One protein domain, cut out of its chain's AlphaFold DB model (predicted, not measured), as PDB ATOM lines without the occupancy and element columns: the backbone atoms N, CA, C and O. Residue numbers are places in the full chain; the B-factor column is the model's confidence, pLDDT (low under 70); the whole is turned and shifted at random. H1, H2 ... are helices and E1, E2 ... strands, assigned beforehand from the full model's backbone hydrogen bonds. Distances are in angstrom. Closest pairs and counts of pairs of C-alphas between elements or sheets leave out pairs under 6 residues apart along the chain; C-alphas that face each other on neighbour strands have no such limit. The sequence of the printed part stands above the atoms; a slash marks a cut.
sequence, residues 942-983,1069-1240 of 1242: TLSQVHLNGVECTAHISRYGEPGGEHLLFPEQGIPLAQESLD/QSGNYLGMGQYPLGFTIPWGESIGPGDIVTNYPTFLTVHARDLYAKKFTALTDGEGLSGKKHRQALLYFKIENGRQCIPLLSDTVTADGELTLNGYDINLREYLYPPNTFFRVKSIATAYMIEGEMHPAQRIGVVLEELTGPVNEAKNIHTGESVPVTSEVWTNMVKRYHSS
ATOM      1  N   THR A 942      -4.782 -92.889  56.452       79.06
ATOM      2  CA  THR A 942      -5.607 -92.988  57.658       79.06
ATOM      3  C   THR A 942      -6.140 -91.628  58.052       79.06
ATOM      4  O   THR A 942      -5.401 -90.644  58.074       79.06
ATOM      5  N   LEU A 943      -7.420 -91.592  58.415       78.75
ATOM      6  CA  LEU A 943      -8.013 -90.470  59.128       78.75
ATOM      7  C   LEU A 943      -7.720 -90.652  60.615       78.75
ATOM      8  O   LEU A 943      -8.069 -91.686  61.184       78.75
ATOM      9  N   SER A 944      -7.066 -89.673  61.230       76.38
ATOM     10  CA  SER A 944      -6.732 -89.696  62.651       76.38
ATOM     11  C   SER A 944      -7.350 -88.498  63.354       76.38
ATOM     12  O   SER A 944      -7.212 -87.369  62.884       76.38
ATOM     13  N   GLN A 945      -7.979 -88.748  64.503       80.31
ATOM     14  CA  GLN A 945      -8.330 -87.696  65.453       80.31
ATOM     15  C   GLN A 945      -7.082 -87.309  66.241       80.31
ATOM     16  O   GLN A 945      -6.357 -88.169  66.745       80.31
ATOM     17  N   VAL A 946      -6.807 -86.014  66.313       81.25
ATOM     18  CA  VAL A 946      -5.623 -85.449  66.953       81.25
ATOM     19  C   VAL A 946      -6.094 -84.337  67.881       81.25
ATOM     20  O   VAL A 946      -6.933 -83.533  67.505       81.25
ATOM     21  N   HIS A 947      -5.582 -84.296  69.107       79.31
ATOM     22  CA  HIS A 947      -5.863 -83.200  70.032       79.31
ATOM     23  C   HIS A 947      -4.690 -82.221  69.994       79.31
ATOM     24  O   HIS A 947      -3.578 -82.579  70.395       79.31
ATOM     25  N   LEU A 948      -4.929 -81.011  69.489       75.62
ATOM     26  CA  LEU A 948      -3.934 -79.946  69.367       75.62
ATOM     27  C   LEU A 948      -4.395 -78.749  70.193       75.62
ATOM     28  O   LEU A 948      -5.480 -78.223  69.976       75.62
ATOM     29  N   ASN A 949      -3.587 -78.338  71.174       70.75
ATOM     30  CA  ASN A 949      -3.878 -77.192  72.046       70.75
ATOM     31  C   ASN A 949      -5.276 -77.228  72.706       70.75
ATOM     32  O   ASN A 949      -5.888 -76.191  72.938       70.75
ATOM     33  N   GLY A 950      -5.789 -78.426  73.014       71.25
ATOM     34  CA  GLY A 950      -7.111 -78.613  73.626       71.25
ATOM     35  C   GLY A 950      -8.290 -78.632  72.645       71.25
ATOM     36  O   GLY A 950      -9.427 -78.728  73.097       71.25
ATOM     37  N   VAL A 951      -8.037 -78.580  71.334       70.56
ATOM     38  CA  VAL A 951      -9.049 -78.692  70.274       70.56
ATOM     39  C   VAL A 951      -8.907 -80.043  69.572       70.56
ATOM     40  O   VAL A 951      -7.797 -80.462  69.234       70.56
ATOM     41  N   GLU A 952     -10.028 -80.736  69.372       76.75
ATOM     42  CA  GLU A 952     -10.084 -81.973  68.591       76.75
ATOM     43  C   GLU A 952     -10.083 -81.647  67.091       76.75
ATOM     44  O   GLU A 952     -10.732 -80.707  66.634       76.75
ATOM     45  N   CYS A 953      -9.270 -82.377  66.340       76.56
ATOM     46  CA  CYS A 953      -8.831 -82.021  65.003       76.56
ATOM     47  C   CYS A 953      -8.728 -83.290  64.147       76.56
ATOM     48  O   CYS A 953      -8.017 -84.228  64.513       76.56
ATOM     49  N   THR A 954      -9.379 -83.312  62.981       77.88
ATOM     50  CA  THR A 954      -9.344 -84.464  62.066       77.88
ATOM     51  C   THR A 954      -8.230 -84.270  61.035       77.88
ATOM     52  O   THR A 954      -8.296 -83.350  60.217       77.88
ATOM     53  N   ALA A 955      -7.224 -85.152  61.019       82.00
ATOM     54  CA  ALA A 955      -6.112 -85.116  60.066       82.00
ATOM     55  C   ALA A 955      -6.106 -86.336  59.131       82.00
ATOM     56  O   ALA A 955      -6.219 -87.480  59.574       82.00
ATOM     57  N   HIS A 956      -5.903 -86.103  57.835       84.00
ATOM     58  CA  HIS A 956      -5.540 -87.135  56.868       84.00
ATOM     59  C   HIS A 956      -4.030 -87.356  56.897       84.00
ATOM     60  O   HIS A 956      -3.260 -86.468  56.517       84.00
ATOM     61  N   ILE A 957      -3.612 -88.539  57.339       86.12
ATOM     62  CA  ILE A 957      -2.208 -88.929  57.437       86.12
ATOM     63  C   ILE A 957      -1.911 -89.980  56.372       86.12
ATOM     64  O   ILE A 957      -2.490 -91.065  56.388       86.12
ATOM     65  N   SER A 958      -0.964 -89.663  55.492       85.56
ATOM     66  CA  SER A 958      -0.387 -90.601  54.527       85.56
ATOM     67  C   SER A 958       0.986 -91.036  55.011       85.56
ATOM     68  O   SER A 958       1.832 -90.188  55.299       85.56
ATOM     69  N   ARG A 959       1.227 -92.348  55.084       86.38
ATOM     70  CA  ARG A 959       2.502 -92.925  55.539       86.38
ATOM     71  C   ARG A 959       3.153 -93.795  54.469       86.38
ATOM     72  O   ARG A 959       2.491 -94.617  53.837       86.38
ATOM     73  N   TYR A 960       4.471 -93.668  54.350       83.44
ATOM     74  CA  TYR A 960       5.344 -94.428  53.461       83.44
ATOM     75  C   TYR A 960       6.511 -95.028  54.259       83.44
ATOM     76  O   TYR A 960       7.176 -94.328  55.019       83.44
ATOM     77  N   GLY A 961       6.811 -96.312  54.044       85.19
ATOM     78  CA  GLY A 961       7.941 -96.993  54.690       85.19
ATOM     79  C   GLY A 961       7.620 -97.543  56.084       85.19
ATOM     80  O   GLY A 961       6.502 -97.994  56.352       85.19
ATOM     81  N   GLU A 962       8.619 -97.557  56.966       87.75
ATOM     82  CA  GLU A 962       8.476 -98.057  58.340       87.75
ATOM     83  C   GLU A 962       7.536 -97.166  59.184       87.75
ATOM     84  O   GLU A 962       7.286 -96.012  58.820       87.75
ATOM     85  N   PRO A 963       6.940 -97.670  60.279       84.31
ATOM     86  CA  PRO A 963       6.222 -96.825  61.237       84.31
ATOM     87  C   PRO A 963       7.167 -95.830  61.916       84.31
ATOM     88  O   PRO A 963       8.345 -96.127  62.116       84.31
ATOM     89  N   GLY A 964       6.653 -94.664  62.290       85.56
ATOM     90  CA  GLY A 964       7.363 -93.698  63.128       85.56
ATOM     91  C   GLY A 964       7.397 -92.270  62.596       85.56
ATOM     92  O   GLY A 964       7.493 -91.343  63.399       85.56
ATOM     93  N   GLY A 965       7.275 -92.059  61.279       89.81
ATOM     94  CA  GLY A 965       7.198 -90.712  60.697       89.81
ATOM     95  C   GLY A 965       5.957 -89.947  61.165       89.81
ATOM     96  O   GLY A 965       6.012 -88.744  61.402       89.81
ATOM     97  N   GLU A 966       4.853 -90.656  61.381       91.06
ATOM     98  CA  GLU A 966       3.580 -90.129  61.864       91.06
ATOM     99  C   GLU A 966       3.674 -89.510  63.266       91.06
ATOM    100  O   GLU A 966       3.004 -88.518  63.543       91.06
ATOM    101  N   HIS A 967       4.564 -90.019  64.124       91.44
ATOM    102  CA  HIS A 967       4.782 -89.488  65.475       91.44
ATOM    103  C   HIS A 967       5.524 -88.147  65.482       91.44
ATOM    104  O   HIS A 967       5.611 -87.496  66.518       91.44
ATOM    105  N   LEU A 968       6.074 -87.730  64.340       93.69
ATOM    106  CA  LEU A 968       6.794 -86.465  64.201       93.69
ATOM    107  C   LEU A 968       5.892 -85.327  63.714       93.69
ATOM    108  O   LEU A 968       6.303 -84.173  63.748       93.69
ATOM    109  N   LEU A 969       4.678 -85.638  63.246       92.31
ATOM    110  CA  LEU A 969       3.766 -84.664  62.640       92.31
ATOM    111  C   LEU A 969       3.227 -83.645  63.655       92.31
ATOM    112  O   LEU A 969       2.871 -82.530  63.277       92.31
ATOM    113  N   PHE A 970       3.191 -84.013  64.938       91.44
ATOM    114  CA  PHE A 970       2.603 -83.212  66.011       91.44
ATOM    115  C   PHE A 970       3.563 -83.112  67.209       91.44
ATOM    116  O   PHE A 970       3.327 -83.746  68.241       91.44
ATOM    117  N   PRO A 971       4.675 -82.354  67.094       89.88
ATOM    118  CA  PRO A 971       5.652 -82.203  68.177       89.88
ATOM    119  C   PRO A 971       5.051 -81.681  69.489       89.88
ATOM    120  O   PRO A 971       5.616 -81.912  70.556       89.88
ATOM    121  N   GLU A 972       3.898 -81.014  69.439       86.50
ATOM    122  CA  GLU A 972       3.126 -80.545  70.592       86.50
ATOM    123  C   GLU A 972       2.713 -81.690  71.528       86.50
ATOM    124  O   GLU A 972       2.626 -81.493  72.737       86.50
ATOM    125  N   GLN A 973       2.535 -82.899  70.987       85.81
ATOM    126  CA  GLN A 973       2.208 -84.110  71.747       85.81
ATOM    127  C   GLN A 973       3.436 -84.771  72.389       85.81
ATOM    128  O   GLN A 973       3.305 -85.694  73.192       85.81
ATOM    129  N   GLY A 974       4.630 -84.265  72.078       87.69
ATOM    130  CA  GLY A 974       5.901 -84.788  72.548       87.69
ATOM    131  C   GLY A 974       6.519 -85.792  71.581       87.69
ATOM    132  O   GLY A 974       5.852 -86.691  71.076       87.69
ATOM    133  N   ILE A 975       7.826 -85.655  71.349       89.94
ATOM    134  CA  ILE A 975       8.600 -86.584  70.518       89.94
ATOM    135  C   ILE A 975       9.605 -87.316  71.412       89.94
ATOM    136  O   ILE A 975      10.467 -86.671  72.016       89.94
ATOM    137  N   PRO A 976       9.552 -88.658  71.492       84.00
ATOM    138  CA  PRO A 976      10.497 -89.416  72.295       84.00
ATOM    139  C   PRO A 976      11.899 -89.354  71.670       84.00
ATOM    140  O   PRO A 976      12.155 -89.898  70.590       84.00
ATOM    141  N   LEU A 977      12.823 -88.708  72.380       88.62
ATOM    142  CA  LEU A 977      14.240 -88.612  72.038       88.62
ATOM    143  C   LEU A 977      15.070 -89.176  73.194       88.62
ATOM    144  O   LEU A 977      14.772 -88.931  74.361       88.62
ATOM    145  N   ALA A 978      16.098 -89.951  72.863       86.12
ATOM    146  CA  ALA A 978      16.982 -90.587  73.831       86.12
ATOM    147  C   ALA A 978      18.418 -90.532  73.315       86.12
ATOM    148  O   ALA A 978      18.654 -90.789  72.133       86.12
ATOM    149  N   GLN A 979      19.365 -90.205  74.193       87.44
ATOM    150  CA  GLN A 979      20.795 -90.190  73.894       87.44
ATOM    151  C   GLN A 979      21.575 -90.917  74.993       87.44
ATOM    152  O   GLN A 979      21.137 -90.972  76.143       87.44
ATOM    153  N   GLU A 980      22.739 -91.460  74.642       87.12
ATOM    154  CA  GLU A 980      23.708 -92.018  75.594       87.12
ATOM    155  C   GLU A 980      24.286 -90.918  76.500       87.12
ATOM    156  O   GLU A 980      24.153 -89.731  76.208       87.12
ATOM    157  N   SER A 981      24.945 -91.257  77.609       80.56
ATOM    158  CA  SER A 981      25.614 -90.242  78.434       80.56
ATOM    159  C   SER A 981      26.784 -89.595  77.680       80.56
ATOM    160  O   SER A 981      27.579 -90.270  77.032       80.56
ATOM    161  N   LEU A 982      26.899 -88.267  77.765       81.56
ATOM    162  CA  LEU A 982      28.031 -87.516  77.216       81.56
ATOM    163  C   LEU A 982      29.101 -87.328  78.302       81.56
ATOM    164  O   LEU A 982      28.768 -86.943  79.422       81.56
ATOM    165  N   ASP A 983      30.377 -87.541  77.966       81.31
ATOM    166  CA  ASP A 983      31.516 -87.174  78.825       81.31
ATOM    167  C   ASP A 983      31.679 -85.644  78.854       81.31
ATOM    168  O   ASP A 983      32.426 -85.055  78.067       81.31
ATOM    169  N   GLN A1069      28.156 -87.834  71.168       85.19
ATOM    170  CA  GLN A1069      27.094 -88.547  71.864       85.19
ATOM    171  C   GLN A1069      26.305 -89.330  70.825       85.19
ATOM    172  O   GLN A1069      26.005 -88.773  69.768       85.19
ATOM    173  N   SER A1070      25.989 -90.593  71.110       87.81
ATOM    174  CA  SER A1070      25.084 -91.348  70.249       87.81
ATOM    175  C   SER A1070      23.639 -91.150  70.688       87.81
ATOM    176  O   SER A1070      23.362 -91.068  71.887       87.81
ATOM    177  N   GLY A1071      22.694 -91.133  69.752       91.06
ATOM    178  CA  GLY A1071      21.283 -91.080  70.118       91.06
ATOM    179  C   GLY A1071      20.332 -90.686  69.003       91.06
ATOM    180  O   GLY A1071      20.661 -90.739  67.823       91.06
ATOM    181  N   ASN A1072      19.127 -90.300  69.407       93.25
ATOM    182  CA  ASN A1072      18.092 -89.791  68.521       93.25
ATOM    183  C   ASN A1072      18.107 -88.267  68.529       93.25
ATOM    184  O   ASN A1072      18.048 -87.655  69.599       93.25
ATOM    185  N   TYR A1073      18.117 -87.668  67.348       93.62
ATOM    186  CA  TYR A1073      18.161 -86.219  67.187       93.62
ATOM    187  C   TYR A1073      17.036 -85.746  66.286       93.62
ATOM    188  O   TYR A1073      16.641 -86.443  65.358       93.62
ATOM    189  N   LEU A1074      16.524 -84.554  66.558       93.81
ATOM    190  CA  LEU A1074      15.438 -83.954  65.804       93.81
ATOM    191  C   LEU A1074      15.955 -82.740  65.040       93.81
ATOM    192  O   LEU A1074      16.522 -81.822  65.631       93.81
ATOM    193  N   GLY A1075      15.770 -82.743  63.729       91.12
ATOM    194  CA  GLY A1075      15.963 -81.575  62.886       91.12
ATOM    195  C   GLY A1075      14.634 -81.085  62.335       91.12
ATOM    196  O   GLY A1075      13.662 -81.837  62.224       91.12
ATOM    197  N   MET A1076      14.592 -79.798  62.006       90.25
ATOM    198  CA  MET A1076      13.389 -79.149  61.503       90.25
ATOM    199  C   MET A1076      13.712 -78.295  60.298       90.25
ATOM    200  O   MET A1076      14.767 -77.670  60.239       90.25
ATOM    201  N   GLY A1077      12.775 -78.250  59.363       87.31
ATOM    202  CA  GLY A1077      12.835 -77.429  58.171       87.31
ATOM    203  C   GLY A1077      11.464 -76.877  57.812       87.31
ATOM    204  O   GLY A1077      10.442 -77.213  58.410       87.31
ATOM    205  N   GLN A1078      11.450 -76.017  56.807       85.31
ATOM    206  CA  GLN A1078      10.226 -75.445  56.269       85.31
ATOM    207  C   GLN A1078      10.341 -75.305  54.759       85.31
ATOM    208  O   GLN A1078      11.427 -75.044  54.242       85.31
ATOM    209  N   TYR A1079       9.204 -75.414  54.084       83.81
ATOM    210  CA  TYR A1079       9.072 -75.116  52.667       83.81
ATOM    211  C   TYR A1079       8.267 -73.822  52.508       83.81
ATOM    212  O   TYR A1079       7.129 -73.758  52.986       83.81
ATOM    213  N   PRO A1080       8.839 -72.770  51.892       76.25
ATOM    214  CA  PRO A1080       8.081 -71.583  51.509       76.25
ATOM    215  C   PRO A1080       7.028 -71.918  50.445       76.25
ATOM    216  O   PRO A1080       7.096 -72.965  49.801       76.25
ATOM    217  N   LEU A1081       6.059 -71.025  50.251       71.88
ATOM    218  CA  LEU A1081       5.042 -71.183  49.213       71.88
ATOM    219  C   LEU A1081       5.677 -71.259  47.813       71.88
ATOM    220  O   LEU A1081       6.476 -70.400  47.454       71.88
ATOM    221  N   GLY A1082       5.307 -72.279  47.032       66.00
ATOM    222  CA  GLY A1082       5.767 -72.467  45.651       66.00
ATOM    223  C   GLY A1082       7.020 -73.333  45.504       66.00
ATOM    224  O   GLY A1082       7.436 -73.603  44.380       66.00
ATOM    225  N   PHE A1083       7.602 -73.807  46.608       66.75
ATOM    226  CA  PHE A1083       8.757 -74.701  46.567       66.75
ATOM    227  C   PHE A1083       8.333 -76.163  46.376       66.75
ATOM    228  O   PHE A1083       7.353 -76.638  46.956       66.75
ATOM    229  N   THR A1084       9.104 -76.907  45.578       75.19
ATOM    230  CA  THR A1084       8.920 -78.354  45.412       75.19
ATOM    231  C   THR A1084       9.272 -79.078  46.710       75.19
ATOM    232  O   THR A1084      10.349 -78.877  47.270       75.19
ATOM    233  N   ILE A1085       8.369 -79.939  47.181       86.12
ATOM    234  CA  ILE A1085       8.575 -80.772  48.368       86.12
ATOM    235  C   ILE A1085       9.070 -82.144  47.887       86.12
ATOM    236  O   ILE A1085       8.278 -82.911  47.347       86.12
ATOM    237  N   PRO A1086      10.353 -82.502  48.079       84.25
ATOM    238  CA  PRO A1086      10.904 -83.734  47.512       84.25
ATOM    239  C   PRO A1086      10.435 -85.004  48.240       84.25
ATOM    240  O   PRO A1086      10.494 -86.100  47.685       84.25
ATOM    241  N   TRP A1087       9.967 -84.882  49.484       87.69
ATOM    242  CA  TRP A1087       9.586 -86.003  50.344       87.69
ATOM    243  C   TRP A1087       8.296 -86.679  49.882       87.69
ATOM    244  O   TRP A1087       7.226 -86.077  49.900       87.69
ATOM    245  N   GLY A1088       8.396 -87.952  49.502       75.94
ATOM    246  CA  GLY A1088       7.304 -88.729  48.916       75.94
ATOM    247  C   GLY A1088       7.169 -88.566  47.397       75.94
ATOM    248  O   GLY A1088       6.444 -89.347  46.781       75.94
ATOM    249  N   GLU A1089       7.887 -87.618  46.784       77.38
ATOM    250  CA  GLU A1089       7.899 -87.389  45.333       77.38
ATOM    251  C   GLU A1089       9.191 -87.904  44.690       77.38
ATOM    252  O   GLU A1089       9.181 -88.903  43.970       77.38
ATOM    253  N   SER A1090      10.313 -87.235  44.968       81.19
ATOM    254  CA  SER A1090      11.642 -87.586  44.458       81.19
ATOM    255  C   SER A1090      12.492 -88.330  45.488       81.19
ATOM    256  O   SER A1090      13.387 -89.078  45.092       81.19
ATOM    257  N   ILE A1091      12.197 -88.183  46.783       85.69
ATOM    258  CA  ILE A1091      12.814 -88.905  47.901       85.69
ATOM    259  C   ILE A1091      11.779 -89.849  48.519       85.69
ATOM    260  O   ILE A1091      10.742 -89.408  49.013       85.69
ATOM    261  N   GLY A1092      12.071 -91.146  48.536       88.06
ATOM    262  CA  GLY A1092      11.241 -92.179  49.149       88.06
ATOM    263  C   GLY A1092      11.973 -92.981  50.233       88.06
ATOM    264  O   GLY A1092      13.194 -92.884  50.369       88.06
ATOM    265  N   PRO A1093      11.246 -93.812  51.001       89.50
ATOM    266  CA  PRO A1093      11.862 -94.783  51.901       89.50
ATOM    267  C   PRO A1093      12.863 -95.680  51.162       89.50
ATOM    268  O   PRO A1093      12.597 -96.145  50.056       89.50
ATOM    269  N   GLY A1094      14.013 -95.925  51.781       87.88
ATOM    270  CA  GLY A1094      15.140 -96.665  51.217       87.88
ATOM    271  C   GLY A1094      16.165 -95.799  50.482       87.88
ATOM    272  O   GLY A1094      17.309 -96.236  50.342       87.88
ATOM    273  N   ASP A1095      15.807 -94.578  50.068       90.50
ATOM    274  CA  ASP A1095      16.765 -93.657  49.458       90.50
ATOM    275  C   ASP A1095      17.854 -93.240  50.453       90.50
ATOM    276  O   ASP A1095      17.636 -93.165  51.667       90.50
ATOM    277  N   ILE A1096      19.037 -92.942  49.917       93.25
ATOM    278  CA  ILE A1096      20.123 -92.309  50.665       93.25
ATOM    279  C   ILE A1096      20.070 -90.815  50.374       93.25
ATOM    280  O   ILE A1096      20.117 -90.415  49.212       93.25
ATOM    281  N   VAL A1097      19.981 -89.996  51.417       93.94
ATOM    282  CA  VAL A1097      19.962 -88.536  51.338       93.94
ATOM    283  C   VAL A1097      21.199 -87.922  51.984       93.94
ATOM    284  O   VAL A1097      21.848 -88.547  52.822       93.94
ATOM    285  N   THR A1098      21.523 -86.689  51.613       91.75
ATOM    286  CA  THR A1098      22.634 -85.924  52.179       91.75
ATOM    287  C   THR A1098      22.272 -84.463  52.418       91.75
ATOM    288  O   THR A1098      21.518 -83.872  51.649       91.75
ATOM    289  N   ASN A1099      22.837 -83.862  53.467       90.38
ATOM    290  CA  ASN A1099      22.731 -82.428  53.758       90.38
ATOM    291  C   ASN A1099      23.704 -81.553  52.953       90.38
ATOM    292  O   ASN A1099      23.866 -80.378  53.245       90.38
ATOM    293  N   TYR A1100      24.395 -82.108  51.962       85.06
ATOM    294  CA  TYR A1100      25.257 -81.334  51.077       85.06
ATOM    295  C   TYR A1100      24.507 -80.162  50.392       85.06
ATOM    296  O   TYR A1100      23.371 -80.363  49.965       85.06
ATOM    297  N   PRO A1101      25.110 -78.964  50.223       82.38
ATOM    298  CA  PRO A1101      26.442 -78.539  50.675       82.38
ATOM    299  C   PRO A1101      26.456 -77.882  52.072       82.38
ATOM    300  O   PRO A1101      27.472 -77.314  52.471       82.38
ATOM    301  N   THR A1102      25.353 -77.919  52.820       88.44
ATOM    302  CA  THR A1102      25.148 -77.112  54.033       88.44
ATOM    303  C   THR A1102      25.468 -77.873  55.319       88.44
ATOM    304  O   THR A1102      25.548 -79.100  55.358       88.44
ATOM    305  N   PHE A1103      25.648 -77.143  56.418       89.62
ATOM    306  CA  PHE A1103      25.655 -77.750  57.747       89.62
ATOM    307  C   PHE A1103      24.234 -78.083  58.184       89.62
ATOM    308  O   PHE A1103      23.310 -77.295  57.961       89.62
ATOM    309  N   LEU A1104      24.079 -79.206  58.880       89.81
ATOM    310  CA  LEU A1104      22.793 -79.642  59.406       89.81
ATOM    311  C   LEU A1104      22.799 -79.572  60.935       89.81
ATOM    312  O   LEU A1104      23.484 -80.348  61.599       89.81
ATOM    313  N   THR A1105      22.030 -78.636  61.488       89.38
ATOM    314  CA  THR A1105      21.820 -78.517  62.937       89.38
ATOM    315  C   THR A1105      20.639 -79.380  63.368       89.38
ATOM    316  O   THR A1105      19.581 -79.346  62.737       89.38
ATOM    317  N   VAL A1106      20.811 -80.129  64.455       91.25
ATOM    318  CA  VAL A1106      19.775 -80.968  65.070       91.25
ATOM    319  C   VAL A1106      19.792 -80.829  66.590       91.25
ATOM    320  O   VAL A1106      20.750 -80.326  67.171       91.25
ATOM    321  N   HIS A1107      18.727 -81.276  67.249       89.69
ATOM    322  CA  HIS A1107      18.507 -81.072  68.676       89.69
ATOM    323  C   HIS A1107      18.248 -82.397  69.392       89.69
ATOM    324  O   HIS A1107      17.568 -83.282  68.875       89.69
ATOM    325  N   ALA A1108      18.760 -82.525  70.617       87.00
ATOM    326  CA  ALA A1108      18.530 -83.703  71.459       87.00
ATOM    327  C   ALA A1108      17.178 -83.685  72.207       87.00
ATOM    328  O   ALA A1108      16.800 -84.681  72.821       87.00
ATOM    329  N   ARG A1109      16.450 -82.559  72.176       85.38
ATOM    330  CA  ARG A1109      15.147 -82.368  72.836       85.38
ATOM    331  C   ARG A1109      14.118 -81.805  71.858       85.38
ATOM    332  O   ARG A1109      14.468 -81.065  70.942       85.38
ATOM    333  N   ASP A1110      12.847 -82.108  72.098       86.62
ATOM    334  CA  ASP A1110      11.719 -81.686  71.257       86.62
ATOM    335  C   ASP A1110      11.230 -80.251  71.541       86.62
ATOM    336  O   ASP A1110      10.430 -79.706  70.782       86.62
ATOM    337  N   LEU A1111      11.745 -79.611  72.598       81.62
ATOM    338  CA  LEU A1111      11.379 -78.251  73.011       81.62
ATOM    339  C   LEU A1111      11.530 -77.234  71.875       81.62
ATOM    340  O   LEU A1111      10.673 -76.367  71.708       81.62
ATOM    341  N   TYR A1112      12.595 -77.348  71.075       79.00
ATOM    342  CA  TYR A1112      12.787 -76.449  69.939       79.00
ATOM    343  C   TYR A1112      11.762 -76.699  68.838       79.00
ATOM    344  O   TYR A1112      11.254 -75.742  68.275       79.00
ATOM    345  N   ALA A1113      11.399 -77.956  68.566       85.81
ATOM    346  CA  ALA A1113      10.357 -78.268  67.592       85.81
ATOM    347  C   ALA A1113       8.990 -77.743  68.047       85.81
ATOM    348  O   ALA A1113       8.285 -77.140  67.244       85.81
ATOM    349  N   LYS A1114       8.649 -77.868  69.336       87.25
ATOM    350  CA  LYS A1114       7.430 -77.274  69.917       87.25
ATOM    351  C   LYS A1114       7.401 -75.753  69.742       87.25
ATOM    352  O   LYS A1114       6.426 -75.218  69.224       87.25
ATOM    353  N   LYS A1115       8.493 -75.063  70.099       81.56
ATOM    354  CA  LYS A1115       8.628 -73.604  69.916       81.56
ATOM    355  C   LYS A1115       8.581 -73.203  68.441       81.56
ATOM    356  O   LYS A1115       7.875 -72.267  68.092       81.56
ATOM    357  N   PHE A1116       9.292 -73.923  67.578       82.38
ATOM    358  CA  PHE A1116       9.325 -73.691  66.135       82.38
ATOM    359  C   PHE A1116       7.932 -73.824  65.512       82.38
ATOM    360  O   PHE A1116       7.544 -72.992  64.694       82.38
ATOM    361  N   THR A1117       7.158 -74.818  65.950       85.56
ATOM    362  CA  THR A1117       5.768 -75.012  65.518       85.56
ATOM    363  C   THR A1117       4.892 -73.853  65.989       85.56
ATOM    364  O   THR A1117       4.313 -73.164  65.158       85.56
ATOM    365  N   ALA A1118       4.915 -73.536  67.290       80.44
ATOM    366  CA  ALA A1118       4.109 -72.462  67.875       80.44
ATOM    367  C   ALA A1118       4.414 -71.067  67.292       80.44
ATOM    368  O   ALA A1118       3.498 -70.286  67.040       80.44
ATOM    369  N   LEU A1119       5.690 -70.750  67.039       74.81
ATOM    370  CA  LEU A1119       6.099 -69.503  66.377       74.81
ATOM    371  C   LEU A1119       5.550 -69.423  64.948       74.81
ATOM    372  O   LEU A1119       5.103 -68.367  64.510       74.81
ATOM    373  N   THR A1120       5.561 -70.546  64.229       72.00
ATOM    374  CA  THR A1120       5.034 -70.619  62.863       72.00
ATOM    375  C   THR A1120       3.516 -70.477  62.834       72.00
ATOM    376  O   THR A1120       2.995 -69.771  61.971       72.00
ATOM    377  N   ASP A1121       2.822 -71.090  63.794       69.38
ATOM    378  CA  ASP A1121       1.377 -70.937  63.953       69.38
ATOM    379  C   ASP A1121       1.009 -69.468  64.253       69.38
ATOM    380  O   ASP A1121       0.111 -68.911  63.621       69.38
ATOM    381  N   GLY A1122       1.755 -68.792  65.138       62.91
ATOM    382  CA  GLY A1122       1.552 -67.371  65.462       62.91
ATOM    383  C   GLY A1122       1.847 -66.396  64.309       62.91
ATOM    384  O   GLY A1122       1.116 -65.422  64.105       62.91
ATOM    385  N   GLU A1123       2.887 -66.650  63.509       61.75
ATOM    386  CA  GLU A1123       3.174 -65.871  62.291       61.75
ATOM    387  C   GLU A1123       2.074 -66.051  61.228       61.75
ATOM    388  O   GLU A1123       1.649 -65.075  60.602       61.75
ATOM    389  N   GLY A1124       1.550 -67.274  61.084       54.22
ATOM    390  CA  GLY A1124       0.420 -67.581  60.204       54.22
ATOM    391  C   GLY A1124      -0.855 -66.819  60.578       54.22
ATOM    392  O   GLY A1124      -1.506 -66.255  59.699       54.22
ATOM    393  N   LEU A1125      -1.161 -66.724  61.877       53.03
ATOM    394  CA  LEU A1125      -2.315 -65.980  62.406       53.03
ATOM    395  C   LEU A1125      -2.187 -64.454  62.245       53.03
ATOM    396  O   LEU A1125      -3.194 -63.754  62.164       53.03
ATOM    397  N   SER A1126      -0.962 -63.924  62.171       47.16
ATOM    398  CA  SER A1126      -0.693 -62.482  62.028       47.16
ATOM    399  C   SER A1126      -0.527 -62.009  60.576       47.16
ATOM    400  O   SER A1126      -0.225 -60.837  60.341       47.16
ATOM    401  N   GLY A1127      -0.730 -62.891  59.587       49.78
ATOM    402  CA  GLY A1127      -0.666 -62.553  58.159       49.78
ATOM    403  C   GLY A1127       0.747 -62.269  57.630       49.78
ATOM    404  O   GLY A1127       0.900 -61.747  56.525       49.78
ATOM    405  N   LYS A1128       1.800 -62.597  58.391       46.62
ATOM    406  CA  LYS A1128       3.198 -62.413  57.977       46.62
ATOM    407  C   LYS A1128       3.763 -63.748  57.465       46.62
ATOM    408  O   LYS A1128       3.997 -64.661  58.240       46.62
ATOM    409  N   LYS A1129       4.023 -63.831  56.148       53.31
ATOM    410  CA  LYS A1129       4.680 -64.948  55.419       53.31
ATOM    411  C   LYS A1129       3.994 -66.325  55.541       53.31
ATOM    412  O   LYS A1129       4.340 -67.142  56.390       53.31
ATOM    413  N   HIS A1130       3.115 -66.650  54.591       58.59
ATOM    414  CA  HIS A1130       2.565 -68.004  54.457       58.59
ATOM    415  C   HIS A1130       3.647 -69.037  54.086       58.59
ATOM    416  O   HIS A1130       4.403 -68.859  53.128       58.59
ATOM    417  N   ARG A1131       3.706 -70.143  54.840       69.06
ATOM    418  CA  ARG A1131       4.585 -71.299  54.583       69.06
ATOM    419  C   ARG A1131       3.766 -72.440  53.960       69.06
ATOM    420  O   ARG A1131       2.592 -72.589  54.287       69.06
ATOM    421  N   GLN A1132       4.365 -73.239  53.072       74.94
ATOM    422  CA  GLN A1132       3.699 -74.367  52.399       74.94
ATOM    423  C   GLN A1132       3.658 -75.615  53.281       74.94
ATOM    424  O   GLN A1132       2.617 -76.256  53.385       74.94
ATOM    425  N   ALA A1133       4.782 -75.955  53.922       85.94
ATOM    426  CA  ALA A1133       4.874 -77.121  54.794       85.94
ATOM    427  C   ALA A1133       5.944 -76.965  55.884       85.94
ATOM    428  O   ALA A1133       6.966 -76.306  55.668       85.94
ATOM    429  N   LEU A1134       5.733 -77.620  57.029       90.62
ATOM    430  CA  LEU A1134       6.778 -77.857  58.033       90.62
ATOM    431  C   LEU A1134       7.318 -79.276  57.907       90.62
ATOM    432  O   LEU A1134       6.561 -80.221  57.697       90.62
ATOM    433  N   LEU A1135       8.632 -79.410  58.053       92.75
ATOM    434  CA  LEU A1135       9.351 -80.672  58.009       92.75
ATOM    435  C   LEU A1135       9.968 -80.942  59.379       92.75
ATOM    436  O   LEU A1135      10.732 -80.126  59.886       92.75
ATOM    437  N   TYR A1136       9.706 -82.123  59.920       94.75
ATOM    438  CA  TYR A1136      10.359 -82.668  61.100       94.75
ATOM    439  C   TYR A1136      11.050 -83.953  60.683       94.75
ATOM    440  O   TYR A1136      10.397 -84.867  60.181       94.75
ATOM    441  N   PHE A1137      12.360 -84.045  60.881       94.06
ATOM    442  CA  PHE A1137      13.076 -85.289  60.645       94.06
ATOM    443  C   PHE A1137      13.807 -85.746  61.899       94.06
ATOM    444  O   PHE A1137      14.555 -84.993  62.520       94.06
ATOM    445  N   LYS A1138      13.584 -87.002  62.277       95.56
ATOM    446  CA  LYS A1138      14.270 -87.664  63.382       95.56
ATOM    447  C   LYS A1138      15.407 -88.499  62.814       95.56
ATOM    448  O   LYS A1138      15.159 -89.400  62.020       95.56
ATOM    449  N   ILE A1139      16.629 -88.221  63.240       95.06
ATOM    450  CA  ILE A1139      17.803 -89.041  62.954       95.06
ATOM    451  C   ILE A1139      17.939 -90.051  64.083       95.06
ATOM    452  O   ILE A1139      18.163 -89.678  65.235       95.06
ATOM    453  N   GLU A1140      17.777 -91.324  63.756       91.75
ATOM    454  CA  GLU A1140      17.980 -92.441  64.665       91.75
ATOM    455  C   GLU A1140      19.434 -92.892  64.645       91.75
ATOM    456  O   GLU A1140      20.076 -92.927  63.591       91.75
ATOM    457  N   ASN A1141      19.930 -93.282  65.820       85.31
ATOM    458  CA  ASN A1141      21.295 -93.774  66.003       85.31
ATOM    459  C   ASN A1141      22.356 -92.814  65.445       85.31
ATOM    460  O   ASN A1141      23.359 -93.260  64.885       85.31
ATOM    461  N   GLY A1142      22.139 -91.507  65.599       88.06
ATOM    462  CA  GLY A1142      23.126 -90.502  65.246       88.06
ATOM    463  C   GLY A1142      24.410 -90.738  66.036       88.06
ATOM    464  O   GLY A1142      24.335 -90.978  67.236       88.06
ATOM    465  N   ARG A1143      25.567 -90.739  65.373       84.81
ATOM    466  CA  ARG A1143      26.896 -91.032  65.947       84.81
ATOM    467  C   ARG A1143      27.938 -89.988  65.577       84.81
ATOM    468  O   ARG A1143      28.899 -89.796  66.323       84.81
ATOM    469  N   GLN A1144      27.811 -89.348  64.413       79.12
ATOM    470  CA  GLN A1144      28.824 -88.406  63.936       79.12
ATOM    471  C   GLN A1144      28.530 -86.939  64.239       79.12
ATOM    472  O   GLN A1144      29.402 -86.101  63.998       79.12
ATOM    473  N   CYS A1145      27.365 -86.619  64.800       84.19
ATOM    474  CA  CYS A1145      27.048 -85.251  65.168       84.19
ATOM    475  C   CYS A1145      27.919 -84.747  66.325       84.19
ATOM    476  O   CYS A1145      28.206 -85.460  67.291       84.19
ATOM    477  N   ILE A1146      28.331 -83.488  66.225       86.31
ATOM    478  CA  ILE A1146      29.185 -82.826  67.206       86.31
ATOM    479  C   ILE A1146      28.294 -82.043  68.171       86.31
ATOM    480  O   ILE A1146      27.539 -81.191  67.701       86.31
ATOM    481  N   PRO A1147      28.370 -82.288  69.492       86.06
ATOM    482  CA  PRO A1147      27.657 -81.468  70.463       86.06
ATOM    483  C   PRO A1147      28.210 -80.040  70.465       86.06
ATOM    484  O   PRO A1147      29.427 -79.844  70.532       86.06
ATOM    485  N   LEU A1148      27.320 -79.049  70.429       81.69
ATOM    486  CA  LEU A1148      27.643 -77.628  70.553       81.69
ATOM    487  C   LEU A1148      27.047 -77.094  71.865       81.69
ATOM    488  O   LEU A1148      25.985 -76.482  71.876       81.69
ATOM    489  N   LEU A1149      27.688 -77.397  72.997       73.81
ATOM    490  CA  LEU A1149      27.155 -77.030  74.313       73.81
ATOM    491  C   LEU A1149      27.516 -75.579  74.665       73.81
ATOM    492  O   LEU A1149      28.697 -75.231  74.679       73.81
ATOM    493  N   SER A1150      26.509 -74.764  74.989       60.34
ATOM    494  CA  SER A1150      26.659 -73.333  75.293       60.34
ATOM    495  C   SER A1150      26.707 -72.977  76.791       60.34
ATOM    496  O   SER A1150      27.276 -71.937  77.126       60.34
ATOM    497  N   ASP A1151      26.187 -73.817  77.701       56.38
ATOM    498  CA  ASP A1151      25.762 -73.356  79.043       56.38
ATOM    499  C   ASP A1151      26.619 -73.841  80.230       56.38
ATOM    500  O   ASP A1151      27.065 -74.985  80.280       56.38
ATOM    501  N   THR A1152      26.771 -72.984  81.250       49.53
ATOM    502  CA  THR A1152      27.389 -73.272  82.560       49.53
ATOM    503  C   THR A1152      26.727 -74.420  83.331       49.53
ATOM    504  O   THR A1152      25.508 -74.477  83.459       49.53
ATOM    505  N   VAL A1153      27.553 -75.274  83.940       40.94
ATOM    506  CA  VAL A1153      27.156 -76.315  84.906       40.94
ATOM    507  C   VAL A1153      26.909 -75.654  86.275       40.94
ATOM    508  O   VAL A1153      27.816 -74.985  86.778       40.94
ATOM    509  N   THR A1154      25.721 -75.798  86.885       40.88
ATOM    510  CA  THR A1154      25.531 -75.426  88.307       40.88
ATOM    511  C   THR A1154      26.275 -76.414  89.213       40.88
ATOM    512  O   THR A1154      26.675 -77.494  88.775       40.88
ATOM    513  N   ALA A1155      26.494 -76.065  90.487       36.16
ATOM    514  CA  ALA A1155      27.254 -76.880  91.451       36.16
ATOM    515  C   ALA A1155      26.670 -78.296  91.694       36.16
ATOM    516  O   ALA A1155      27.317 -79.144  92.303       36.16
ATOM    517  N   ASP A1156      25.469 -78.537  91.182       36.94
ATOM    518  CA  ASP A1156      24.600 -79.692  91.364       36.94
ATOM    519  C   ASP A1156      24.497 -80.556  90.085       36.94
ATOM    520  O   ASP A1156      23.845 -81.597  90.084       36.94
ATOM    521  N   GLY A1157      25.209 -80.189  89.010       39.06
ATOM    522  CA  GLY A1157      25.323 -80.993  87.786       39.06
ATOM    523  C   GLY A1157      24.153 -80.855  86.805       39.06
ATOM    524  O   GLY A1157      24.175 -81.488  85.746       39.06
ATOM    525  N   GLU A1158      23.161 -80.012  87.105       40.19
ATOM    526  CA  GLU A1158      22.070 -79.678  86.189       40.19
ATOM    527  C   GLU A1158      22.370 -78.391  85.398       40.19
ATOM    528  O   GLU A1158      22.814 -77.374  85.925       40.19
ATOM    529  N   LEU A1159      22.135 -78.438  84.085       46.16
ATOM    530  CA  LEU A1159      22.183 -77.264  83.210       46.16
ATOM    531  C   LEU A1159      20.888 -76.464  83.417       46.16
ATOM    532  O   LEU A1159      19.818 -76.921  83.015       46.16
ATOM    533  N   THR A1160      20.960 -75.296  84.061       39.16
ATOM    534  CA  THR A1160      19.817 -74.374  84.188       39.16
ATOM    535  C   THR A1160      20.238 -72.916  84.002       39.16
ATOM    536  O   THR A1160      21.267 -72.472  84.509       39.16
ATOM    537  N   LEU A1161      19.402 -72.164  83.279       39.06
ATOM    538  CA  LEU A1161      19.511 -70.723  83.059       39.06
ATOM    539  C   LEU A1161      18.209 -70.074  83.565       39.06
ATOM    540  O   LEU A1161      17.129 -70.409  83.088       39.06
ATOM    541  N   ASN A1162      18.316 -69.220  84.590       35.72
ATOM    542  CA  ASN A1162      17.315 -68.281  85.133       35.72
ATOM    543  C   ASN A1162      15.848 -68.424  84.653       35.72
ATOM    544  O   ASN A1162      15.315 -67.535  83.997       35.72
ATOM    545  N   GLY A1163      15.163 -69.512  85.017       38.41
ATOM    546  CA  GLY A1163      13.702 -69.623  84.881       38.41
ATOM    547  C   GLY A1163      13.134 -69.689  83.453       38.41
ATOM    548  O   GLY A1163      11.922 -69.839  83.317       38.41
ATOM    549  N   TYR A1164      13.967 -69.651  82.409       41.38
ATOM    550  CA  TYR A1164      13.567 -69.903  81.024       41.38
ATOM    551  C   TYR A1164      14.219 -71.197  80.527       41.38
ATOM    552  O   TYR A1164      15.433 -71.300  80.379       41.38
ATOM    553  N   ASP A1165      13.389 -72.205  80.260       44.94
ATOM    554  CA  ASP A1165      13.807 -73.534  79.805       44.94
ATOM    555  C   ASP A1165      14.278 -73.491  78.332       44.94
ATOM    556  O   ASP A1165      13.545 -73.788  77.380       44.94
ATOM    557  N   ILE A1166      15.515 -73.035  78.126       47.22
ATOM    558  CA  ILE A1166      16.274 -73.143  76.869       47.22
ATOM    559  C   ILE A1166      17.478 -74.065  77.064       47.22
ATOM    560  O   ILE A1166      18.604 -73.762  76.706       47.22
ATOM    561  N   ASN A1167      17.195 -75.276  77.542       51.06
ATOM    562  CA  ASN A1167      18.064 -76.444  77.405       51.06
ATOM    563  C   ASN A1167      18.142 -76.932  75.937       51.06
ATOM    564  O   ASN A1167      17.822 -78.086  75.620       51.06
ATOM    565  N   LEU A1168      18.514 -76.054  75.005       60.19
ATOM    566  CA  LEU A1168      18.693 -76.401  73.597       60.19
ATOM    567  C   LEU A1168      20.059 -77.061  73.418       60.19
ATOM    568  O   LEU A1168      21.035 -76.420  73.053       60.19
ATOM    569  N   ARG A1169      20.140 -78.369  73.673       74.00
ATOM    570  CA  ARG A1169      21.335 -79.145  73.317       74.00
ATOM    571  C   ARG A1169      21.407 -79.278  71.793       74.00
ATOM    572  O   ARG A1169      20.803 -80.195  71.226       74.00
ATOM    573  N   GLU A1170      22.075 -78.319  71.154       82.88
ATOM    574  CA  GLU A1170      22.330 -78.287  69.713       82.88
ATOM    575  C   GLU A1170      23.475 -79.235  69.334       82.88
ATOM    576  O   GLU A1170      24.484 -79.355  70.031       82.88
ATOM    577  N   TYR A1171      23.310 -79.906  68.200       89.44
ATOM    578  CA  TYR A1171      24.296 -80.786  67.596       89.44
ATOM    579  C   TYR A1171      24.457 -80.424  66.131       89.44
ATOM    580  O   TYR A1171      23.512 -79.987  65.470       89.44
ATOM    581  N   LEU A1172      25.657 -80.648  65.615       88.94
ATOM    582  CA  LEU A1172      26.014 -80.282  64.259       88.94
ATOM    583  C   LEU A1172      26.490 -81.486  63.467       88.94
ATOM    584  O   LEU A1172      27.446 -82.164  63.851       88.94
ATOM    585  N   TYR A1173      25.861 -81.693  62.322       90.12
ATOM    586  CA  TYR A1173      26.364 -82.557  61.275       90.12
ATOM    587  C   TYR A1173      27.153 -81.737  60.253       90.12
ATOM    588  O   TYR A1173      26.676 -80.685  59.801       90.12
ATOM    589  N   PRO A1174      28.355 -82.198  59.869       86.25
ATOM    590  CA  PRO A1174      29.120 -81.544  58.823       86.25
ATOM    591  C   PRO A1174      28.386 -81.631  57.477       86.25
ATOM    592  O   PRO A1174      27.548 -82.524  57.282       86.25
ATOM    593  N   PRO A1175      28.714 -80.746  56.520       82.56
ATOM    594  CA  PRO A1175      28.313 -80.934  55.135       82.56
ATOM    595  C   PRO A1175      28.703 -82.329  54.654       82.56
ATOM    596  O   PRO A1175      29.768 -82.827  55.025       82.56
ATOM    597  N   ASN A1176      27.866 -82.929  53.807       81.38
ATOM    598  CA  ASN A1176      28.096 -84.262  53.241       81.38
ATOM    599  C   ASN A1176      27.977 -85.422  54.253       81.38
ATOM    600  O   ASN A1176      28.691 -86.419  54.159       81.38
ATOM    601  N   THR A1177      27.066 -85.306  55.220       88.44
ATOM    602  CA  THR A1177      26.606 -86.452  56.015       88.44
ATOM    603  C   THR A1177      25.532 -87.207  55.232       88.44
ATOM    604  O   THR A1177      24.770 -86.596  54.477       88.44
ATOM    605  N   PHE A1178      25.468 -88.530  55.390       92.06
ATOM    606  CA  PHE A1178      24.532 -89.390  54.668       92.06
ATOM    607  C   PHE A1178      23.539 -90.058  55.603       92.06
ATOM    608  O   PHE A1178      23.904 -90.562  56.666       92.06
ATOM    609  N   PHE A1179      22.291 -90.125  55.157       94.69
ATOM    610  CA  PHE A1179      21.209 -90.742  55.901       94.69
ATOM    611  C   PHE A1179      20.394 -91.655  54.997       94.69
ATOM    612  O   PHE A1179      20.114 -91.310  53.855       94.69
ATOM    613  N   ARG A1180      19.969 -92.807  55.506       94.44
ATOM    614  CA  ARG A1180      18.949 -93.631  54.860       94.44
ATOM    615  C   ARG A1180      17.571 -93.183  55.317       94.44
ATOM    616  O   ARG A1180      17.332 -93.042  56.512       94.44
ATOM    617  N   VAL A1181      16.648 -93.016  54.378       95.44
ATOM    618  CA  VAL A1181      15.250 -92.707  54.686       95.44
ATOM    619  C   VAL A1181      14.535 -93.985  55.115       95.44
ATOM    620  O   VAL A1181      14.418 -94.920  54.328       95.44
ATOM    621  N   LYS A1182      14.038 -94.045  56.350       94.00
ATOM    622  CA  LYS A1182      13.277 -95.194  56.870       94.00
ATOM    623  C   LYS A1182      11.768 -95.013  56.722       94.00
ATOM    624  O   LYS A1182      11.057 -95.952  56.365       94.00
ATOM    625  N   SER A1183      11.284 -93.802  56.990       93.19
ATOM    626  CA  SER A1183       9.855 -93.477  57.013       93.19
ATOM    627  C   SER A1183       9.612 -92.054  56.532       93.19
ATOM    628  O   SER A1183      10.416 -91.166  56.819       93.19
ATOM    629  N   ILE A1184       8.501 -91.842  55.829       93.81
ATOM    630  CA  ILE A1184       7.961 -90.524  55.488       93.81
ATOM    631  C   ILE A1184       6.471 -90.548  55.821       93.81
ATOM    632  O   ILE A1184       5.754 -91.446  55.390       93.81
ATOM    633  N   ALA A1185       5.990 -89.545  56.537       93.38
ATOM    634  CA  ALA A1185       4.579 -89.322  56.779       93.38
ATOM    635  C   ALA A1185       4.208 -87.879  56.438       93.38
ATOM    636  O   ALA A1185       5.008 -86.961  56.623       93.38
ATOM    637  N   THR A1186       2.986 -87.669  55.961       92.69
ATOM    638  CA  THR A1186       2.438 -86.333  55.706       92.69
ATOM    639  C   THR A1186       1.056 -86.210  56.319       92.69
ATOM    640  O   THR A1186       0.225 -87.083  56.077       92.69
ATOM    641  N   ALA A1187       0.797 -85.126  57.048       88.00
ATOM    642  CA  ALA A1187      -0.529 -84.774  57.552       88.00
ATOM    643  C   ALA A1187      -1.114 -83.586  56.786       88.00
ATOM    644  O   ALA A1187      -0.420 -82.593  56.550       88.00
ATOM    645  N   TYR A1188      -2.409 -83.685  56.482       83.25
ATOM    646  CA  TYR A1188      -3.260 -82.588  56.029       83.25
ATOM    647  C   TYR A1188      -4.495 -82.521  56.920       83.25
ATOM    648  O   TYR A1188      -5.165 -83.533  57.121       83.25
ATOM    649  N   MET A1189      -4.825 -81.343  57.435       72.56
ATOM    650  CA  MET A1189      -6.033 -81.163  58.238       72.56
ATOM    651  C   MET A1189      -7.284 -81.202  57.366       72.56
ATOM    652  O   MET A1189      -7.320 -80.557  56.320       72.56
ATOM    653  N   ILE A1190      -8.296 -81.954  57.796       67.06
ATOM    654  CA  ILE A1190      -9.638 -81.989  57.200       67.06
ATOM    655  C   ILE A1190     -10.572 -81.070  57.989       67.06
ATOM    656  O   ILE A1190     -11.285 -80.283  57.374       67.06
ATOM    657  N   GLU A1191     -10.502 -81.117  59.323       57.41
ATOM    658  CA  GLU A1191     -11.282 -80.284  60.248       57.41
ATOM    659  C   GLU A1191     -10.361 -79.690  61.320       57.41
ATOM    660  O   GLU A1191      -9.608 -80.428  61.958       57.41
ATOM    661  N   GLY A1192     -10.428 -78.368  61.513       54.38
ATOM    662  CA  GLY A1192      -9.531 -77.594  62.382       54.38
ATOM    663  C   GLY A1192      -8.488 -76.778  61.602       54.38
ATOM    664  O   GLY A1192      -8.092 -77.150  60.496       54.38
ATOM    665  N   GLU A1193      -8.057 -75.642  62.158       56.44
ATOM    666  CA  GLU A1193      -7.020 -74.786  61.562       56.44
ATOM    667  C   GLU A1193      -5.617 -75.224  62.019       56.44
ATOM    668  O   GLU A1193      -5.365 -75.415  63.207       56.44
ATOM    669  N   MET A1194      -4.690 -75.381  61.069       63.94
ATOM    670  CA  MET A1194      -3.269 -75.664  61.311       63.94
ATOM    671  C   MET A1194      -2.420 -74.796  60.385       63.94
ATOM    672  O   MET A1194      -2.706 -74.701  59.184       63.94
ATOM    673  N   HIS A1195      -1.350 -74.199  60.914       63.34
ATOM    674  CA  HIS A1195      -0.462 -73.341  60.141       63.34
ATOM    675  C   HIS A1195       0.990 -73.854  60.166       63.34
ATOM    676  O   HIS A1195       1.661 -73.845  61.192       63.34
ATOM    677  N   PRO A1196       1.553 -74.279  59.020       69.06
ATOM    678  CA  PRO A1196       0.982 -74.358  57.674       69.06
ATOM    679  C   PRO A1196       0.097 -75.596  57.461       69.06
ATOM    680  O   PRO A1196       0.119 -76.541  58.244       69.06
ATOM    681  N   ALA A1197      -0.635 -75.610  56.342       66.88
ATOM    682  CA  ALA A1197      -1.644 -76.621  56.007       66.88
ATOM    683  C   ALA A1197      -1.104 -78.054  55.787       66.88
ATOM    684  O   ALA A1197      -1.893 -78.993  55.652       66.88
ATOM    685  N   GLN A1198       0.221 -78.229  55.729       86.56
ATOM    686  CA  GLN A1198       0.884 -79.519  55.558       86.56
ATOM    687  C   GLN A1198       2.036 -79.675  56.561       86.56
ATOM    688  O   GLN A1198       2.906 -78.808  56.678       86.56
ATOM    689  N   ARG A1199       2.095 -80.826  57.236       91.38
ATOM    690  CA  ARG A1199       3.243 -81.234  58.063       91.38
ATOM    691  C   ARG A1199       3.844 -82.525  57.525       91.38
ATOM    692  O   ARG A1199       3.118 -83.391  57.039       91.38
ATOM    693  N   ILE A1200       5.165 -82.638  57.590       94.56
ATOM    694  CA  ILE A1200       5.941 -83.758  57.054       94.56
ATOM    695  C   ILE A1200       6.812 -84.311  58.176       94.56
ATOM    696  O   ILE A1200       7.594 -83.575  58.772       94.56
ATOM    697  N   GLY A1201       6.685 -85.604  58.450       95.56
ATOM    698  CA  GLY A1201       7.493 -86.333  59.416       95.56
ATOM    699  C   GLY A1201       8.392 -87.334  58.702       95.56
ATOM    700  O   GLY A1201       7.903 -88.150  57.928       95.56
ATOM    701  N   VAL A1202       9.699 -87.291  58.938       96.62
ATOM    702  CA  VAL A1202      10.672 -88.182  58.287       96.62
ATOM    703  C   VAL A1202      11.538 -88.877  59.328       96.62
ATOM    704  O   VAL A1202      12.066 -88.243  60.234       96.62
ATOM    705  N   VAL A1203      11.741 -90.182  59.189       96.56
ATOM    706  CA  VAL A1203      12.713 -90.921  60.005       96.56
ATOM    707  C   VAL A1203      13.926 -91.247  59.148       96.56
ATOM    708  O   VAL A1203      13.799 -91.829  58.069       96.56
ATOM    709  N   LEU A1204      15.096 -90.864  59.643       96.12
ATOM    710  CA  LEU A1204      16.395 -91.012  59.007       96.12
ATOM    711  C   LEU A1204      17.296 -91.905  59.863       96.12
ATOM    712  O   LEU A1204      17.254 -91.838  61.085       96.12
ATOM    713  N   GLU A1205      18.145 -92.703  59.230       94.69
ATOM    714  CA  GLU A1205      19.208 -93.473  59.883       94.69
ATOM    715  C   GLU A1205      20.564 -92.999  59.362       94.69
ATOM    716  O   GLU A1205      20.789 -92.986  58.153       94.69
ATOM    717  N   GLU A1206      21.471 -92.601  60.254       92.50
ATOM    718  CA  GLU A1206      22.808 -92.150  59.859       92.50
ATOM    719  C   GLU A1206      23.649 -93.295  59.266       92.50
ATOM    720  O   GLU A1206      23.752 -94.381  59.841       92.50
ATOM    721  N   LEU A1207      24.298 -93.043  58.124       90.31
ATOM    722  CA  LEU A1207      25.181 -93.996  57.452       90.31
ATOM    723  C   LEU A1207      26.653 -93.605  57.629       90.31
ATOM    724  O   LEU A1207      27.051 -92.482  57.335       90.31
ATOM    725  N   THR A1208      27.488 -94.565  58.036       76.75
ATOM    726  CA  THR A1208      28.923 -94.349  58.318       76.75
ATOM    727  C   THR A1208      29.876 -95.036  57.326       76.75
ATOM    728  O   THR A1208      31.075 -95.127  57.578       76.75
ATOM    729  N   GLY A1209      29.362 -95.511  56.186       71.00
ATOM    730  CA  GLY A1209      30.127 -96.200  55.136       71.00
ATOM    731  C   GLY A1209      30.216 -95.419  53.816       71.00
ATOM    732  O   GLY A1209      29.588 -94.370  53.681       71.00
ATOM    733  N   PRO A1210      30.979 -95.920  52.825       72.00
ATOM    734  CA  PRO A1210      31.078 -95.286  51.514       72.00
ATOM    735  C   PRO A1210      29.719 -95.279  50.801       72.00
ATOM    736  O   PRO A1210      29.063 -96.314  50.674       72.00
ATOM    737  N   VAL A1211      29.321 -94.104  50.315       79.00
ATOM    738  CA  VAL A1211      28.107 -93.876  49.523       79.00
ATOM    739  C   VAL A1211      28.538 -93.423  48.131       79.00
ATOM    740  O   VAL A1211      29.367 -92.529  48.019       79.00
ATOM    741  N   ASN A1212      27.999 -94.050  47.082       73.44
ATOM    742  CA  ASN A1212      28.349 -93.730  45.689       73.44
ATOM    743  C   ASN A1212      27.406 -92.683  45.069       73.44
ATOM    744  O   ASN A1212      27.796 -91.927  44.183       73.44
ATOM    745  N   GLU A1213      26.155 -92.648  45.529       81.00
ATOM    746  CA  GLU A1213      25.120 -91.721  45.080       81.00
ATOM    747  C   GLU A1213      24.179 -91.438  46.255       81.00
ATOM    748  O   GLU A1213      23.795 -92.356  46.984       81.00
ATOM    749  N   ALA A1214      23.827 -90.170  46.441       88.56
ATOM    750  CA  ALA A1214      22.857 -89.726  47.432       88.56
ATOM    751  C   ALA A1214      21.985 -88.625  46.830       88.56
ATOM    752  O   ALA A1214      22.406 -87.940  45.906       88.56
ATOM    753  N   LYS A1215      20.786 -88.423  47.365       90.38
ATOM    754  CA  LYS A1215      19.913 -87.307  46.996       90.38
ATOM    755  C   LYS A1215      20.105 -86.148  47.961       90.38
ATOM    756  O   LYS A1215      20.273 -86.355  49.158       90.38
ATOM    757  N   ASN A1216      20.058 -84.918  47.480       89.38
ATOM    758  CA  ASN A1216      20.039 -83.762  48.363       89.38
ATOM    759  C   ASN A1216      18.775 -83.806  49.243       89.38
ATOM    760  O   ASN A1216      17.669 -83.936  48.727       89.38
ATOM    761  N   ILE A1217      18.924 -83.687  50.562       88.38
ATOM    762  CA  ILE A1217      17.819 -83.762  51.531       88.38
ATOM    763  C   ILE A1217      16.790 -82.625  51.367       88.38
ATOM    764  O   ILE A1217      15.650 -82.747  51.811       88.38
ATOM    765  N   HIS A1218      17.180 -81.519  50.728       82.94
ATOM    766  CA  HIS A1218      16.345 -80.339  50.522       82.94
ATOM    767  C   HIS A1218      15.652 -80.317  49.155       82.94
ATOM    768  O   HIS A1218      14.493 -79.913  49.098       82.94
ATOM    769  N   THR A1219      16.329 -80.756  48.083       80.88
ATOM    770  CA  THR A1219      15.815 -80.688  46.693       80.88
ATOM    771  C   THR A1219      15.443 -82.044  46.094       80.88
ATOM    772  O   THR A1219      14.682 -82.109  45.133       80.88
ATOM    773  N   GLY A1220      15.961 -83.145  46.641       84.88
ATOM    774  CA  GLY A1220      15.793 -84.494  46.096       84.88
ATOM    775  C   GLY A1220      16.609 -84.793  44.837       84.88
ATOM    776  O   GLY A1220      16.505 -85.897  44.303       84.88
ATOM    777  N   GLU A1221      17.435 -83.854  44.374       85.25
ATOM    778  CA  GLU A1221      18.325 -84.054  43.229       85.25
ATOM    779  C   GLU A1221      19.465 -85.020  43.569       85.25
ATOM    780  O   GLU A1221      20.022 -84.970  44.669       85.25
ATOM    781  N   SER A1222      19.837 -85.889  42.625       82.94
ATOM    782  CA  SER A1222      20.993 -86.777  42.787       82.94
ATOM    783  C   SER A1222      22.292 -85.972  42.838       82.94
ATOM    784  O   SER A1222      22.625 -85.233  41.913       82.94
ATOM    785  N   VAL A1223      23.064 -86.181  43.900       78.19
ATOM    786  CA  VAL A1223      24.410 -85.647  44.099       78.19
ATOM    787  C   VAL A1223      25.412 -86.787  43.867       78.19
ATOM    788  O   VAL A1223      25.363 -87.798  44.577       78.19
ATOM    789  N   PRO A1224      26.325 -86.674  42.882       69.38
ATOM    790  CA  PRO A1224      27.357 -87.679  42.659       69.38
ATOM    791  C   PRO A1224      28.384 -87.637  43.794       69.38
ATOM    792  O   PRO A1224      29.075 -86.637  43.993       69.38
ATOM    793  N   VAL A1225      28.517 -88.744  44.525       64.56
ATOM    794  CA  VAL A1225      29.410 -88.842  45.683       64.56
ATOM    795  C   VAL A1225      30.673 -89.590  45.261       64.56
ATOM    796  O   VAL A1225      30.817 -90.789  45.480       64.56
ATOM    797  N   THR A1226      31.606 -88.893  44.609       60.97
ATOM    798  CA  THR A1226      32.966 -89.423  44.413       60.97
ATOM    799  C   THR A1226      33.932 -88.733  45.371       60.97
ATOM    800  O   THR A1226      33.803 -87.542  45.666       60.97
ATOM    801  N   SER A1227      34.938 -89.470  45.852       54.44
ATOM    802  CA  SER A1227      36.032 -88.907  46.659       54.44
ATOM    803  C   SER A1227      36.739 -87.751  45.937       54.44
ATOM    804  O   SER A1227      37.226 -86.824  46.581       54.44
ATOM    805  N   GLU A1228      36.741 -87.768  44.605       54.19
ATOM    806  CA  GLU A1228      37.311 -86.741  43.737       54.19
ATOM    807  C   GLU A1228      36.459 -85.463  43.686       54.19
ATOM    808  O   GLU A1228      37.019 -84.375  43.776       54.19
ATOM    809  N   VAL A1229      35.123 -85.562  43.655       56.88
ATOM    810  CA  VAL A1229      34.210 -84.404  43.756       56.88
ATOM    811  C   VAL A1229      34.357 -83.715  45.114       56.88
ATOM    812  O   VAL A1229      34.518 -82.496  45.165       56.88
ATOM    813  N   TRP A1230      34.412 -84.481  46.208       53.34
ATOM    814  CA  TRP A1230      34.669 -83.920  47.539       53.34
ATOM    815  C   TRP A1230      36.052 -83.265  47.624       53.34
ATOM    816  O   TRP A1230      36.176 -82.129  48.072       53.34
ATOM    817  N   THR A1231      37.097 -83.937  47.136       54.59
ATOM    818  CA  THR A1231      38.468 -83.400  47.153       54.59
ATOM    819  C   THR A1231      38.603 -82.154  46.281       54.59
ATOM    820  O   THR A1231      39.265 -81.202  46.685       54.59
ATOM    821  N   ASN A1232      37.964 -82.120  45.109       56.88
ATOM    822  CA  ASN A1232      37.968 -80.967  44.211       56.88
ATOM    823  C   ASN A1232      37.153 -79.803  44.762       56.88
ATOM    824  O   ASN A1232      37.519 -78.662  44.515       56.88
ATOM    825  N   MET A1233      36.112 -80.061  45.548       56.91
ATOM    826  CA  MET A1233      35.319 -79.017  46.187       56.91
ATOM    827  C   MET A1233      35.991 -78.463  47.449       56.91
ATOM    828  O   MET A1233      36.084 -77.249  47.609       56.91
ATOM    829  N   VAL A1234      36.540 -79.331  48.306       52.69
ATOM    830  CA  VAL A1234      37.424 -78.921  49.410       52.69
ATOM    831  C   VAL A1234      38.586 -78.115  48.837       52.69
ATOM    832  O   VAL A1234      38.887 -77.052  49.365       52.69
ATOM    833  N   LYS A1235      39.176 -78.543  47.711       53.81
ATOM    834  CA  LYS A1235      40.134 -77.725  46.960       53.81
ATOM    835  C   LYS A1235      39.507 -76.419  46.490       53.81
ATOM    836  O   LYS A1235      40.087 -75.412  46.807       53.81
ATOM    837  N   ARG A1236      38.345 -76.378  45.836       57.03
ATOM    838  CA  ARG A1236      37.711 -75.138  45.334       57.03
ATOM    839  C   ARG A1236      37.505 -74.081  46.426       57.03
ATOM    840  O   ARG A1236      37.763 -72.905  46.195       57.03
ATOM    841  N   TYR A1237      37.098 -74.505  47.622       55.06
ATOM    842  CA  TYR A1237      36.908 -73.606  48.761       55.06
ATOM    843  C   TYR A1237      38.224 -73.278  49.492       55.06
ATOM    844  O   TYR A1237      38.427 -72.126  49.874       55.06
ATOM    845  N   HIS A1238      39.164 -74.225  49.627       50.62
ATOM    846  CA  HIS A1238      40.460 -74.000  50.295       50.62
ATOM    847  C   HIS A1238      41.579 -73.443  49.394       50.62
ATOM    848  O   HIS A1238      42.504 -72.824  49.906       50.62
ATOM    849  N   SER A1239      41.522 -73.599  48.072       42.97
ATOM    850  CA  SER A1239      42.506 -73.077  47.105       42.97
ATOM    851  C   SER A1239      42.379 -71.571  46.906       42.97
ATOM    852  O   SER A1239      43.196 -70.977  46.223       42.97
ATOM    853  N   SER A1240      41.346 -70.967  47.493       39.75
ATOM    854  CA  SER A1240      41.160 -69.521  47.588       39.75
ATOM    855  C   SER A1240      41.831 -68.908  48.836       39.75
ATOM    856  O   SER A1240      41.801 -67.690  49.012       39.75
TER     857      SER A1240
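What this domain is: This is residues 942 to 983 and 1069 to 1240 of the 1242 residues of an uncharacterized protein of Sodalis sp. 159R (UniProt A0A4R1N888). A large, strongly twisted sheet of nine strands makes the body, and a small sheet of E5, E8 and E7 packs crosswise over part of it, a partial sandwich. H2 packs along E3 and E6, H1 packs on E9 and E10, and residues 1234 to 1240, at the end of the printed part, stick out. The 214 printed residues hold three named helices and twelve named strands, in the order E1 E2 H1 E3 E4 E5 H2 E6 E7 E8 E9 E10 E11 E12 H3, class mixed. The large sheet is branched and mixed, the small one antiparallel in the order E5 E8 E7; the whole is compact, with radius of gyration of the C-alphas 18.3 A and spans of 54 by 51 by 34 A.

How they stand to each other: E9, residues 1178 to 1191, bends by 58 degrees at residue 1182 and has three antiparallel neighbours. On one side is E10, residues 1198 to 1207, its hairpin partner (N 1185 to O 1201, 2.7 A). On the other side are E2, residues 951 to 961 (N 1184 to O 960, 2.9 A), and E4, residues 1096 to 1098 (N 1097 to O 1179, 2.8 A). E1, residues 942 to 948, forms a hairpin with E2 (N 944 to O 955, 2.9 A). E6, residues 1131 to 1142, is parallel to E10 (N 1136 to O 1200, 2.8 A), and E3, residues 1071 to 1080, antiparallel to E6 (N 1075 to O 1137, 2.8 A). E11, residues 1213 to 1216, is parallel to E4 (N 1215 to O 1096, 2.8 A) and forms a hairpin with E12, residues 1222 to 1224 (N 1223 to O 1214, 2.7 A). In the small sheet, E8, residues 1170 to 1173, is antiparallel to E5, residues 1104 to 1107 (N 1106 to O 1171, 2.9 A), and forms a hairpin with E7, residues 1146 to 1148 (N 1148 to O 1170, 2.9 A). The sheets make a sandwich, two sheets face to face, with strands at 60 degrees; the closest C-alphas of E3 and E5, Gly 1075 and Val 1106, are 4.4 A apart. H2, residues 1111 to 1125, is over E3 and E6 at a height over the sheet of 10.3 A, along the strands at 10 degrees to E3 on the local plane; its closest C-alphas with E3 are Ala 1113 and Met 1076, 6.9 A. H1, residues 965 to 968, is on the large sheet at a height of 5.4 A, only just over none of its strands, with 2 C-alphas falling on E9 and 2 on E10; its closest C-alphas with E10, Gly 965 and Gly 1201, are 4.6 A apart. H3, residues 1227 to 1238, is on neither sheet. Each O i to N i+4 pair in H2 and H3 is within hydrogen-bond range; H1 is too short for one.

Where its parts are: From first to last C-alpha, E9 measures 37.4 A, E3 30.0 A, E2 29.4 A, E6 28.7 A, E10 28.3 A and H2 21.2 A. C-alpha 942, where E1 begins, is at (-5.607, -92.988, 57.658); C-alpha 1238, where H3 ends, is at (40.460, -74.000, 50.295).

The domain as a whole: The C-alphas farthest apart, Glu 952 and Ser 1239, are 57.5 A apart. Residues 984 to 1068 are not printed; C-alphas 983 and 1069 are 8.4 A apart across the cut, in the link from H1 to E3. The links E3 to E4 and E7 to E8 are long, 15 and 21 residues. Mean pLDDT of the printed part is 77.0; residues 1082 to 1083, 1121 to 1131, 1150 to 1168, 1190 to 1197 and 1224 to 1240 are under 70.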